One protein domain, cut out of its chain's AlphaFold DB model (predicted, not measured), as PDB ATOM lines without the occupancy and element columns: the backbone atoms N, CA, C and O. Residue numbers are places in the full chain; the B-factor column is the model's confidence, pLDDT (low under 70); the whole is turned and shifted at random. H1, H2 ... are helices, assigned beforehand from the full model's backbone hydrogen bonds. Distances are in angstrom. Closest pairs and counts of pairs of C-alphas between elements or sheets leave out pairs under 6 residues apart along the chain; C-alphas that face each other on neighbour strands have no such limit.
ATOM      1  N   MET A   2      70.071-119.005 -21.322       76.56
ATOM      2  CA  MET A   2      69.535-120.058 -20.432       76.56
ATOM      3  C   MET A   2      68.772-119.484 -19.232       76.56
ATOM      4  O   MET A   2      67.717-119.996 -18.880       76.56
ATOM      5  N   HIS A   3      69.250-118.371 -18.666       79.19
ATOM      6  CA  HIS A   3      68.586-117.672 -17.563       79.19
ATOM      7  C   HIS A   3      67.118-117.296 -17.863       79.19
ATOM      8  O   HIS A   3      66.256-117.466 -17.007       79.19
ATOM      9  N   ASN A   4      66.801-116.858 -19.087       80.44
ATOM     10  CA  ASN A   4      65.441-116.429 -19.450       80.44
ATOM     11  C   ASN A   4      64.540-117.644 -19.698       80.44
ATOM     12  O   ASN A   4      63.397-117.674 -19.254       80.44
ATOM     13  N   SER A   5      65.083-118.690 -20.332       84.19
ATOM     14  CA  SER A   5      64.382-119.966 -20.519       84.19
ATOM     15  C   SER A   5      64.055-120.642 -19.185       84.19
ATOM     16  O   SER A   5      62.958-121.173 -19.013       84.19
ATOM     17  N   ILE A   6      64.982-120.577 -18.223       90.81
ATOM     18  CA  ILE A   6      64.763-121.031 -16.845       90.81
ATOM     19  C   ILE A   6      63.673-120.184 -16.183       90.81
ATOM     20  O   ILE A   6      62.803-120.748 -15.526       90.81
ATOM     21  N   GLY A   7      63.659-118.867 -16.408       89.25
ATOM     22  CA  GLY A   7      62.594-117.973 -15.949       89.25
ATOM     23  C   GLY A   7      61.206-118.393 -16.443       89.25
ATOM     24  O   GLY A   7      60.309-118.593 -15.625       89.25
ATOM     25  N   TYR A   8      61.043-118.639 -17.749       91.19
ATOM     26  CA  TYR A   8      59.779-119.140 -18.312       91.19
ATOM     27  C   TYR A   8      59.345-120.459 -17.665       91.19
ATOM     28  O   TYR A   8      58.189-120.625 -17.268       91.19
ATOM     29  N   PHE A   9      60.278-121.404 -17.550       93.38
ATOM     30  CA  PHE A   9      59.999-122.732 -17.021       93.38
ATOM     31  C   PHE A   9      59.632-122.697 -15.534       93.38
ATOM     32  O   PHE A   9      58.619-123.271 -15.135       93.38
ATOM     33  N   LEU A  10      60.420-122.001 -14.713       93.62
ATOM     34  CA  LEU A  10      60.172-121.876 -13.280       93.62
ATOM     35  C   LEU A  10      58.910-121.064 -12.997       93.62
ATOM     36  O   LEU A  10      58.113-121.492 -12.165       93.62
ATOM     37  N   GLY A  11      58.674-119.961 -13.714       93.44
ATOM     38  CA  GLY A  11      57.444-119.175 -13.594       93.44
ATOM     39  C   GLY A  11      56.199-120.025 -13.860       93.44
ATOM     40  O   GLY A  11      55.262-120.028 -13.058       93.44
ATOM     41  N   TYR A  12      56.230-120.843 -14.919       95.25
ATOM     42  CA  TYR A  12      55.156-121.792 -15.213       95.25
ATOM     43  C   TYR A  12      55.014-122.871 -14.126       95.25
ATOM     44  O   TYR A  12      53.907-123.152 -13.660       95.25
ATOM     45  N   LEU A  13      56.121-123.495 -13.707       95.19
ATOM     46  CA  LEU A  13      56.102-124.579 -12.724       95.19
ATOM     47  C   LEU A  13      55.625-124.125 -11.347       95.19
ATOM     48  O   LEU A  13      54.862-124.850 -10.710       95.19
ATOM     49  N   VAL A  14      56.054-122.954 -10.879       95.62
ATOM     50  CA  VAL A  14      55.613-122.394  -9.596       95.62
ATOM     51  C   VAL A  14      54.115-122.106  -9.649       95.62
ATOM     52  O   VAL A  14      53.378-122.579  -8.784       95.62
ATOM     53  N   ALA A  15      53.636-121.452 -10.712       93.81
ATOM     54  CA  ALA A  15      52.210-121.203 -10.923       93.81
ATOM     55  C   ALA A  15      51.386-122.503 -11.009       93.81
ATOM     56  O   ALA A  15      50.249-122.566 -10.532       93.81
ATOM     57  N   LYS A  16      51.962-123.564 -11.587       94.75
ATOM     58  CA  LYS A  16      51.358-124.901 -11.619       94.75
ATOM     59  C   LYS A  16      51.302-125.534 -10.228       94.75
ATOM     60  O   LYS A  16      50.258-126.074  -9.870       94.75
ATOM     61  N   LYS A  17      52.385-125.464  -9.448       95.81
ATOM     62  CA  LYS A  17      52.465-126.043  -8.095       95.81
ATOM     63  C   LYS A  17      51.483-125.402  -7.118       95.81
ATOM     64  O   LYS A  17      50.921-126.113  -6.298       95.81
ATOM     65  N   ILE A  18      51.236-124.099  -7.235       95.81
ATOM     66  CA  ILE A  18      50.257-123.387  -6.393       95.81
ATOM     67  C   ILE A  18      48.814-123.477  -6.932       95.81
ATOM     68  O   ILE A  18      47.915-122.837  -6.398       95.81
ATOM     69  N   GLY A  19      48.576-124.254  -7.996       91.44
ATOM     70  CA  GLY A  19      47.229-124.561  -8.480       91.44
ATOM     71  C   GLY A  19      46.553-123.469  -9.316       91.44
ATOM     72  O   GLY A  19      45.334-123.502  -9.462       91.44
ATOM     73  N   LEU A  20      47.297-122.519  -9.899       91.25
ATOM     74  CA  LEU A  20      46.690-121.481 -10.746       91.25
ATOM     75  C   LEU A  20      46.062-122.070 -12.015       91.25
ATOM     76  O   LEU A  20      46.441-123.146 -12.466       91.25
ATOM     77  N   GLU A  21      45.127-121.348 -12.622       92.06
ATOM     78  CA  GLU A  21      44.557-121.670 -13.936       92.06
ATOM     79  C   GLU A  21      45.588-121.481 -15.066       92.06
ATOM     80  O   GLU A  21      46.529-120.699 -14.929       92.06
ATOM     81  N   GLU A  22      45.416-122.177 -16.195       91.00
ATOM     82  CA  GLU A  22      46.396-122.210 -17.298       91.00
ATOM     83  C   GLU A  22      46.706-120.811 -17.843       91.00
ATOM     84  O   GLU A  22      47.872-120.498 -18.076       91.00
ATOM     85  N   ALA A  23      45.698-119.937 -17.947       90.38
ATOM     86  CA  ALA A  23      45.882-118.535 -18.327       90.38
ATOM     87  C   ALA A  23      46.911-117.835 -17.425       90.38
ATOM     88  O   ALA A  23      47.908-117.300 -17.902       90.38
ATOM     89  N   LYS A  24      46.721-117.934 -16.105       91.12
ATOM     90  CA  LYS A  24      47.609-117.325 -15.108       91.12
ATOM     91  C   LYS A  24      48.991-117.976 -15.092       91.12
ATOM     92  O   LYS A  24      49.975-117.285 -14.869       91.12
ATOM     93  N   ARG A  25      49.095-119.285 -15.355       94.44
ATOM     94  CA  ARG A  25      50.397-119.970 -15.474       94.44
ATOM     95  C   ARG A  25      51.210-119.446 -16.654       94.44
ATOM     96  O   ARG A  25      52.407-119.218 -16.500       94.44
ATOM     97  N   ARG A  26      50.567-119.240 -17.808       94.12
ATOM     98  CA  ARG A  26      51.204-118.660 -18.999       94.12
ATOM     99  C   ARG A  26      51.638-117.220 -18.743       94.12
ATOM    100  O   ARG A  26      52.777-116.888 -19.042       94.12
ATOM    101  N   THR A  27      50.790-116.409 -18.107       93.19
ATOM    102  CA  THR A  27      51.158-115.050 -17.680       93.19
ATOM    103  C   THR A  27      52.375-115.069 -16.758       93.19
ATOM    104  O   THR A  27      53.364-114.415 -17.053       93.19
ATOM    105  N   MET A  28      52.359-115.884 -15.698       94.50
ATOM    106  CA  MET A  28      53.482-115.994 -14.758       94.50
ATOM    107  C   MET A  28      54.784-116.426 -15.435       94.50
ATOM    108  O   MET A  28      55.851-115.938 -15.083       94.50
ATOM    109  N   ALA A  29      54.718-117.331 -16.412       93.94
ATOM    110  CA  ALA A  29      55.887-117.704 -17.192       93.94
ATOM    111  C   ALA A  29      56.467-116.494 -17.942       93.94
ATOM    112  O   ALA A  29      57.663-116.236 -17.822       93.94
ATOM    113  N   ILE A  30      55.627-115.739 -18.664       93.00
ATOM    114  CA  ILE A  30      56.043-114.542 -19.411       93.00
ATOM    115  C   ILE A  30      56.612-113.479 -18.471       93.00
ATOM    116  O   ILE A  30      57.728-113.044 -18.709       93.00
ATOM    117  N   GLU A  31      55.920-113.127 -17.389       90.94
ATOM    118  CA  GLU A  31      56.362-112.092 -16.437       90.94
ATOM    119  C   GLU A  31      57.710-112.425 -15.779       90.94
ATOM    120  O   GLU A  31      58.547-111.553 -15.567       90.94
ATOM    121  N   VAL A  32      57.963-113.702 -15.477       90.88
ATOM    122  CA  VAL A  32      59.228-114.124 -14.851       90.88
ATOM    123  C   VAL A  32      60.375-114.200 -15.871       90.88
ATOM    124  O   VAL A  32      61.534-113.956 -15.522       90.88
ATOM    125  N   GLY A  33      60.087-114.553 -17.128       86.19
ATOM    126  CA  GLY A  33      61.102-114.694 -18.178       86.19
ATOM    127  C   GLY A  33      61.382-113.430 -19.005       86.19
ATOM    128  O   GLY A  33      62.510-113.267 -19.475       86.19
ATOM    129  N   LEU A  34      60.408-112.523 -19.162       87.94
ATOM    130  CA  LEU A  34      60.577-111.194 -19.769       87.94
ATOM    131  C   LEU A  34      60.993-110.199 -18.688       87.94
ATOM    132  O   LEU A  34      60.171-109.513 -18.092       87.94
ATOM    133  N   GLN A  35      62.293-110.095 -18.449       85.69
ATOM    134  CA  GLN A  35      62.832-109.072 -17.554       85.69
ATOM    135  C   GLN A  35      63.080-107.763 -18.311       85.69
ATOM    136  O   GLN A  35      63.245-107.754 -19.530       85.69
ATOM    137  N   ASN A  36      63.157-106.640 -17.596       86.44
ATOM    138  CA  ASN A  36      63.525-105.366 -18.210       86.44
ATOM    139  C   ASN A  36      65.045-105.293 -18.426       86.44
ATOM    140  O   ASN A  36      65.797-104.779 -17.596       86.44
ATOM    141  N   GLY A  37      65.502-105.818 -19.562       81.62
ATOM    142  CA  GLY A  37      66.920-105.810 -19.907       81.62
ATOM    143  C   GLY A  37      67.493-104.415 -20.203       81.62
ATOM    144  O   GLY A  37      68.699-104.218 -20.053       81.62
ATOM    145  N   GLY A  38      66.654-103.421 -20.521       81.75
ATOM    146  CA  GLY A  38      67.073-102.023 -20.679       81.75
ATOM    147  C   GLY A  38      67.524-101.396 -19.358       81.75
ATOM    148  O   GLY A  38      68.594-100.795 -19.290       81.75
ATOM    149  N   LEU A  39      66.764-101.625 -18.283       86.06
ATOM    150  CA  LEU A  39      67.109-101.179 -16.928       86.06
ATOM    151  C   LEU A  39      68.408-101.839 -16.441       86.06
ATOM    152  O   LEU A  39      69.302-101.154 -15.946       86.06
ATOM    153  N   ALA A  40      68.552-103.150 -16.664       83.88
ATOM    154  CA  ALA A  40      69.773-103.888 -16.338       83.88
ATOM    155  C   ALA A  40      70.999-103.366 -17.110       83.88
ATOM    156  O   ALA A  40      72.067-103.183 -16.530       83.88
ATOM    157  N   THR A  41      70.838-103.083 -18.405       85.69
ATOM    158  CA  THR A  41      71.901-102.530 -19.259       85.69
ATOM    159  C   THR A  41      72.298-101.124 -18.809       85.69
ATOM    160  O   THR A  41      73.487-100.835 -18.697       85.69
ATOM    161  N   SER A  42      71.324-100.265 -18.490       85.75
ATOM    162  CA  SER A  42      71.590 -98.908 -18.005       85.75
ATOM    163  C   SER A  42      72.364 -98.928 -16.685       85.75
ATOM    164  O   SER A  42      73.389 -98.265 -16.581       85.75
ATOM    165  N   LEU A  43      71.940 -99.736 -15.705       87.69
ATOM    166  CA  LEU A  43      72.655 -99.910 -14.432       87.69
ATOM    167  C   LEU A  43      74.082-100.441 -14.640       87.69
ATOM    168  O   LEU A  43      75.013 -99.975 -13.980       87.69
ATOM    169  N   ALA A  44      74.267-101.378 -15.577       88.12
ATOM    170  CA  ALA A  44      75.580-101.909 -15.931       88.12
ATOM    171  C   ALA A  44      76.506-100.820 -16.496       88.12
ATOM    172  O   ALA A  44      77.656-100.717 -16.076       88.12
ATOM    173  N   MET A  45      75.996 -99.974 -17.392       87.19
ATOM    174  CA  MET A  45      76.755 -98.856 -17.959       87.19
ATOM    175  C   MET A  45      77.060 -97.755 -16.939       87.19
ATOM    176  O   MET A  45      78.106 -97.121 -17.034       87.19
ATOM    177  N   THR A  46      76.160 -97.506 -15.981       89.88
ATOM    178  CA  THR A  46      76.333 -96.447 -14.974       89.88
ATOM    179  C   THR A  46      77.322 -96.832 -13.876       89.88
ATOM    180  O   THR A  46      78.067 -95.974 -13.406       89.88
ATOM    181  N   HIS A  47      77.333 -98.097 -13.445       90.88
ATOM    182  CA  HIS A  47      78.068 -98.514 -12.244       90.88
ATOM    183  C   HIS A  47      79.239 -99.470 -12.507       90.88
ATOM    184  O   HIS A  47      80.010 -99.744 -11.589       90.88
ATOM    185  N   PHE A  48      79.395 -99.974 -13.733       89.94
ATOM    186  CA  PHE A  48      80.440-100.933 -14.098       89.94
ATOM    187  C   PHE A  48      81.129-100.538 -15.415       89.94
ATOM    188  O   PHE A  48      80.950 -99.440 -15.936       89.94
ATOM    189  N   SER A  49      81.973-101.422 -15.957       88.88
ATOM    190  CA  SER A  49      82.633-101.184 -17.246       88.88
ATOM    191  C   SER A  49      81.658-101.382 -18.417       88.88
ATOM    192  O   SER A  49      80.865-102.320 -18.360       88.88
ATOM    193  N   PRO A  50      81.787-100.655 -19.541       84.88
ATOM    194  CA  PRO A  50      80.918-100.819 -20.715       84.88
ATOM    195  C   PRO A  50      80.787-102.261 -21.235       84.88
ATOM    196  O   PRO A  50      79.749-102.639 -21.774       84.88
ATOM    197  N   MET A  51      81.807-103.103 -21.033       88.50
ATOM    198  CA  MET A  51      81.761-104.517 -21.423       88.50
ATOM    199  C   MET A  51      80.683-105.327 -20.678       88.50
ATOM    200  O   MET A  51      80.184-106.310 -21.224       88.50
ATOM    201  N   THR A  52      80.268-104.926 -19.469       86.88
ATOM    202  CA  THR A  52      79.232-105.635 -18.691       86.88
ATOM    203  C   THR A  52      77.811-105.359 -19.183       86.88
ATOM    204  O   THR A  52      76.880-106.042 -18.762       86.88
ATOM    205  N   ALA A  53      77.626-104.406 -20.101       85.75
ATOM    206  CA  ALA A  53      76.344-104.127 -20.745       85.75
ATOM    207  C   ALA A  53      75.978-105.187 -21.801       85.75
ATOM    208  O   ALA A  53      74.800-105.442 -22.055       85.75
ATOM    209  N   ILE A  54      76.985-105.845 -22.393       86.62
ATOM    210  CA  ILE A  54      76.815-106.798 -23.501       86.62
ATOM    211  C   ILE A  54      75.858-107.948 -23.133       86.62
ATOM    212  O   ILE A  54      74.926-108.203 -23.900       86.62
ATOM    213  N   PRO A  55      75.986-108.618 -21.968       83.94
ATOM    214  CA  PRO A  55      75.032-109.647 -21.563       83.94
ATOM    215  C   PRO A  55      73.591-109.132 -21.469       83.94
ATOM    216  O   PRO A  55      72.675-109.848 -21.870       83.94
ATOM    217  N   GLY A  56      73.387-107.903 -20.977       83.12
ATOM    218  CA  GLY A  56      72.068-107.278 -20.842       83.12
ATOM    219  C   GLY A  56      71.400-107.040 -22.194       83.12
ATOM    220  O   GLY A  56      70.263-107.467 -22.406       83.12
ATOM    221  N   VAL A  57      72.135-106.461 -23.145       85.94
ATOM    222  CA  VAL A  57      71.643-106.199 -24.507       85.94
ATOM    223  C   VAL A  57      71.303-107.498 -25.236       85.94
ATOM    224  O   VAL A  57      70.190-107.653 -25.735       85.94
ATOM    225  N   VAL A  58      72.211-108.479 -25.242       88.12
ATOM    226  CA  VAL A  58      71.965-109.756 -25.936       88.12
ATOM    227  C   VAL A  58      70.813-110.518 -25.271       88.12
ATOM    228  O   VAL A  58      69.986-111.125 -25.953       88.12
ATOM    229  N   SER A  59      70.720-110.469 -23.935       85.31
ATOM    230  CA  SER A  59      69.630-111.112 -23.196       85.31
ATOM    231  C   SER A  59      68.290-110.476 -23.551       85.31
ATOM    232  O   SER A  59      67.319-111.211 -23.744       85.31
ATOM    233  N   SER A  60      68.273-109.147 -23.726       86.12
ATOM    234  CA  SER A  60      67.103-108.362 -24.132       86.12
ATOM    235  C   SER A  60      66.529-108.833 -25.465       86.12
ATOM    236  O   SER A  60      65.360-109.207 -25.566       86.12
ATOM    237  N   THR A  61      67.385-108.904 -26.485       88.81
ATOM    238  CA  THR A  61      66.991-109.383 -27.814       88.81
ATOM    239  C   THR A  61      66.484-110.826 -27.758       88.81
ATOM    240  O   THR A  61      65.460-111.153 -28.358       88.81
ATOM    241  N   TYR A  62      67.155-111.692 -26.994       89.81
ATOM    242  CA  TYR A  62      66.760-113.093 -26.877       89.81
ATOM    243  C   TYR A  62      65.404-113.288 -26.184       89.81
ATOM    244  O   TYR A  62      64.587-114.073 -26.676       89.81
ATOM    245  N   HIS A  63      65.136-112.628 -25.049       87.00
ATOM    246  CA  HIS A  63      63.851-112.813 -24.360       87.00
ATOM    247  C   HIS A  63      62.685-112.217 -25.153       87.00
ATOM    248  O   HIS A  63      61.602-112.791 -25.130       87.00
ATOM    249  N   ALA A  64      62.905-111.142 -25.918       88.94
ATOM    250  CA  ALA A  64      61.886-110.597 -26.811       88.94
ATOM    251  C   ALA A  64      61.480-111.612 -27.898       88.94
ATOM    252  O   ALA A  64      60.296-111.910 -28.057       88.94
ATOM    253  N   VAL A  65      62.458-112.209 -28.592       92.50
ATOM    254  CA  VAL A  65      62.191-113.208 -29.644       92.50
ATOM    255  C   VAL A  65      61.596-114.489 -29.058       92.50
ATOM    256  O   VAL A  65      60.559-114.962 -29.518       92.50
ATOM    257  N   SER A  66      62.221-115.056 -28.022       92.38
ATOM    258  CA  SER A  66      61.733-116.297 -27.400       92.38
ATOM    259  C   SER A  66      60.362-116.130 -26.740       92.38
ATOM    260  O   SER A  66      59.536-117.035 -26.829       92.38
ATOM    261  N   GLY A  67      60.092-114.969 -26.139       90.56
ATOM    262  CA  GLY A  67      58.794-114.620 -25.572       90.56
ATOM    263  C   GLY A  67      57.703-114.527 -26.631       90.56
ATOM    264  O   GLY A  67      56.638-115.115 -26.460       90.56
ATOM    265  N   ALA A  68      57.984-113.871 -27.763       92.44
ATOM    266  CA  ALA A  68      57.056-113.800 -28.890       92.44
ATOM    267  C   ALA A  68      56.751-115.190 -29.475       92.44
ATOM    268  O   ALA A  68      55.591-115.516 -29.725       92.44
ATOM    269  N   LEU A  69      57.769-116.043 -29.629       93.88
ATOM    270  CA  LEU A  69      57.587-117.425 -30.083       93.88
ATOM    271  C   LEU A  69      56.737-118.245 -29.104       93.88
ATOM    272  O   LEU A  69      55.848-118.983 -29.530       93.88
ATOM    273  N   LEU A  70      56.978-118.104 -27.799       92.25
ATOM    274  CA  LEU A  70      56.223-118.804 -26.761       92.25
ATOM    275  C   LEU A  70      54.765-118.323 -26.689       92.25
ATOM    276  O   LEU A  70      53.849-119.141 -26.598       92.25
ATOM    277  N   ALA A  71      54.538-117.013 -26.798       91.19
ATOM    278  CA  ALA A  71      53.204-116.430 -26.882       91.19
ATOM    279  C   ALA A  71      52.458-116.926 -28.129       91.19
ATOM    280  O   ALA A  71      51.305-117.346 -28.030       91.19
ATOM    281  N   ASN A  72      53.132-116.966 -29.282       93.38
ATOM    282  CA  ASN A  72      52.566-117.495 -30.520       93.38
ATOM    283  C   ASN A  72      52.200-118.984 -30.388       93.38
ATOM    284  O   ASN A  72      51.094-119.388 -30.736       93.38
ATOM    285  N   TYR A  73      53.085-119.793 -29.802       93.56
ATOM    286  CA  TYR A  73      52.811-121.204 -29.520       93.56
ATOM    287  C   TYR A  73      51.562-121.398 -28.643       93.56
ATOM    288  O   TYR A  73      50.760-122.303 -28.878       93.56
ATOM    289  N   TRP A  74      51.375-120.546 -27.634       93.06
ATOM    290  CA  TRP A  74      50.200-120.593 -26.766       93.06
ATOM    291  C   TRP A  74      48.934-120.022 -27.396       93.06
ATOM    292  O   TRP A  74      47.848-120.478 -27.035       93.06
ATOM    293  N   SER A  75      49.052-119.105 -28.355       88.38
ATOM    294  CA  SER A  75      47.925-118.629 -29.165       88.38
ATOM    295  C   SER A  75      47.268-119.782 -29.932       88.38
ATOM    296  O   SER A  75      46.047-119.899 -29.973       88.38
ATOM    297  N   SER A  76      48.068-120.734 -30.424       88.88
ATOM    298  CA  SER A  76      47.571-121.954 -31.078       88.88
ATOM    299  C   SER A  76      46.990-123.005 -30.112       88.88
ATOM    300  O   SER A  76      46.550-124.063 -30.559       88.88
ATOM    301  N   LYS A  77      46.999-122.761 -28.793       89.69
ATOM    302  CA  LYS A  77      46.521-123.693 -27.757       89.69
ATOM    303  C   LYS A  77      45.424-123.049 -26.909       89.69
ATOM    304  O   LYS A  77      45.750-122.503 -25.844       89.69
ATOM    305  N   PRO A  78      44.153-123.119 -27.348       81.69
ATOM    306  CA  PRO A  78      43.046-122.481 -26.648       81.69
ATOM    307  C   PRO A  78      42.952-122.954 -25.194       81.69
ATOM    308  O   PRO A  78      43.202-124.117 -24.874       81.69
ATOM    309  N   LEU A  79      42.634-122.008 -24.313       85.00
ATOM    310  CA  LEU A  79      42.340-122.277 -22.909       85.00
ATOM    311  C   LEU A  79      40.998-123.019 -22.803       85.00
ATOM    312  O   LEU A  79      40.168-122.942 -23.709       85.00
ATOM    313  N   ASP A  80      40.769-123.722 -21.694       80.81
ATOM    314  CA  ASP A  80      39.466-124.345 -21.432       80.81
ATOM    315  C   ASP A  80      38.346-123.279 -21.462       80.81
ATOM    316  O   ASP A  80      38.562-122.147 -21.021       80.81
ATOM    317  N   LYS A  81      37.144-123.627 -21.946       74.81
ATOM    318  CA  LYS A  81      36.001-122.697 -22.077       74.81
ATOM    319  C   LYS A  81      35.724-121.945 -20.772       74.81
ATOM    320  O   LYS A  81      35.593-120.727 -20.785       74.81
ATOM    321  N   LYS A  82      35.768-122.643 -19.628       75.56
ATOM    322  CA  LYS A  82      35.605-122.030 -18.293       75.56
ATOM    323  C   LYS A  82      36.656-120.963 -17.968       75.56
ATOM    324  O   LYS A  82      36.375-120.039 -17.209       75.56
ATOM    325  N   GLN A  83      37.872-121.110 -18.487       76.56
ATOM    326  CA  GLN A  83      38.957-120.148 -18.291       76.56
ATOM    327  C   GLN A  83      38.843-118.981 -19.275       76.56
ATOM    328  O   GLN A  83      39.076-117.843 -18.876       76.56
ATOM    329  N   LEU A  84      38.431-119.242 -20.521       75.88
ATOM    330  CA  LEU A  84      38.153-118.202 -21.518       75.88
ATOM    331  C   LEU A  84      37.061-117.240 -21.038       75.88
ATOM    332  O   LEU A  84      37.256-116.029 -21.092       75.88
ATOM    333  N   ASP A  85      35.965-117.760 -20.483       78.12
ATOM    334  CA  ASP A  85      34.857-116.936 -19.984       78.12
ATOM    335  C   ASP A  85      35.285-116.030 -18.817       78.12
ATOM    336  O   ASP A  85      34.896-114.862 -18.745       78.12
ATOM    337  N   LYS A  86      36.140-116.538 -17.916       76.44
ATOM    338  CA  LYS A  86      36.720-115.738 -16.826       76.44
ATOM    339  C   LYS A  86      37.635-114.633 -17.344       76.44
ATOM    340  O   LYS A  86      37.556-113.518 -16.843       76.44
ATOM    341  N   VAL A  87      38.502-114.940 -18.309       78.25
ATOM    342  CA  VAL A  87      39.422-113.958 -18.903       78.25
ATOM    343  C   VAL A  87      38.637-112.871 -19.640       78.25
ATOM    344  O   VAL A  87      38.865-111.691 -19.391       78.25
ATOM    345  N   ASN A  88      37.659-113.251 -20.467       79.38
ATOM    346  CA  ASN A  88      36.833-112.307 -21.220       79.38
ATOM    347  C   ASN A  88      36.072-111.351 -20.299       79.38
ATOM    348  O   ASN A  88      36.065-110.152 -20.548       79.38
ATOM    349  N   LYS A  89      35.509-111.856 -19.195       77.56
ATOM    350  CA  LYS A  89      34.794-111.027 -18.215       77.56
ATOM    351  C   LYS A  89      35.681-109.965 -17.552       77.56
ATOM    352  O   LYS A  89      35.164-108.919 -17.180       77.56
ATOM    353  N   VAL A  90      36.981-110.224 -17.390       77.56
ATOM    354  CA  VAL A  90      37.945-109.249 -16.845       77.56
ATOM    355  C   VAL A  90      38.316-108.191 -17.885       77.56
ATOM    356  O   VAL A  90      38.507-107.041 -17.520       77.56
ATOM    357  N   ILE A  91      38.417-108.563 -19.166       76.00
ATOM    358  CA  ILE A  91      38.788-107.639 -20.254       76.00
ATOM    359  C   ILE A  91      37.628-106.704 -20.631       76.00
ATOM    360  O   ILE A  91      37.865-105.589 -21.080       76.00
ATOM    361  N   THR A  92      36.378-107.149 -20.476       75.25
ATOM    362  CA  THR A  92      35.184-106.349 -20.800       75.25
ATOM    363  C   THR A  92      34.666-105.489 -19.636       75.25
ATOM    364  O   THR A  92      33.555-104.972 -19.738       75.25
ATOM    365  N   MET A  93      35.406-105.389 -18.526       58.25
ATOM    366  CA  MET A  93      35.148-104.448 -17.421       58.25
ATOM    367  C   MET A  93      35.942-103.162 -17.626       58.25
ATOM    368  O   MET A  93      35.378-102.095 -17.300       58.25
TER     369      MET A  93
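AT A GLANCE: This is residues 2 to 93 of the 93 residues of the protein "Pantothenates transporter PanS" of bioreactor metagenome (UniProt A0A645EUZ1). A long helix, H4, makes much of an elongated frame: H3 folds back along its first part, H2 follows H3's line and meets H4 near its middle, and H1 packs on H2 as a helical hairpin. H5 turns across the end near the start of H2, and residues 88 to 93 stick out. The printed part has 92 residues with five named helices, H1 to H5 in order, and no named strand; its class is all helix. It is loose, with a radius of gyration of the C-alphas of 16.2 A and spans of 51 by 28 by 22 A.

HOW THE PARTS SIT: Start with H1, residues 2 to 17, and H2, residues 22 to 33: this hairpin touches closest at the C-alphas of Gly 11 and Ala 29, 4.2 A apart, at a shallow tilt of 31 degrees, opposite ways. Next, H3, residues 37 to 47, forms a hairpin with H4, residues 50 to 75; they touch through residues 50 to 60 of H4, closest at C-alphas 37 and 60, 4.9 A, at a shallow tilt of 9 degrees. H2 and H4 only just touch, with 3 pairs of C-alphas within 8 A, the closest Ile 30 and Gly 67 at 6.7 A. H5, residues 81 to 91, only just touches H2, also with 3 pairs, the closest C-alphas 23 and 83 at 7.1 A, at a steep tilt of 59 degrees. H3 and H5 are apart. Every O i to N i+4 pair is within hydrogen-bond range in H1, H2 and H3; H4 has 19 of 22 and H5 6 of 7.

IN THESE COORDINATES: Find C-alpha 2 at (69.535, -120.058, -20.432), where H1 begins its 21.9 A. H2 covers 16.5 A and H3 15.4 A. From C-alpha 50 at (80.918, -100.819, -20.715), H4 runs 38.4 A. H5 ends at C-alpha 91, (38.788, -107.639, -20.254), after 15.4 A.

THE WHOLE: The C-alphas farthest apart, Ser 49 and Lys 81, are 51.6 A apart. The printed part has no cut, and its four links are tight. Mean pLDDT of the printed part is 87.2; residue 93 alone is under 70.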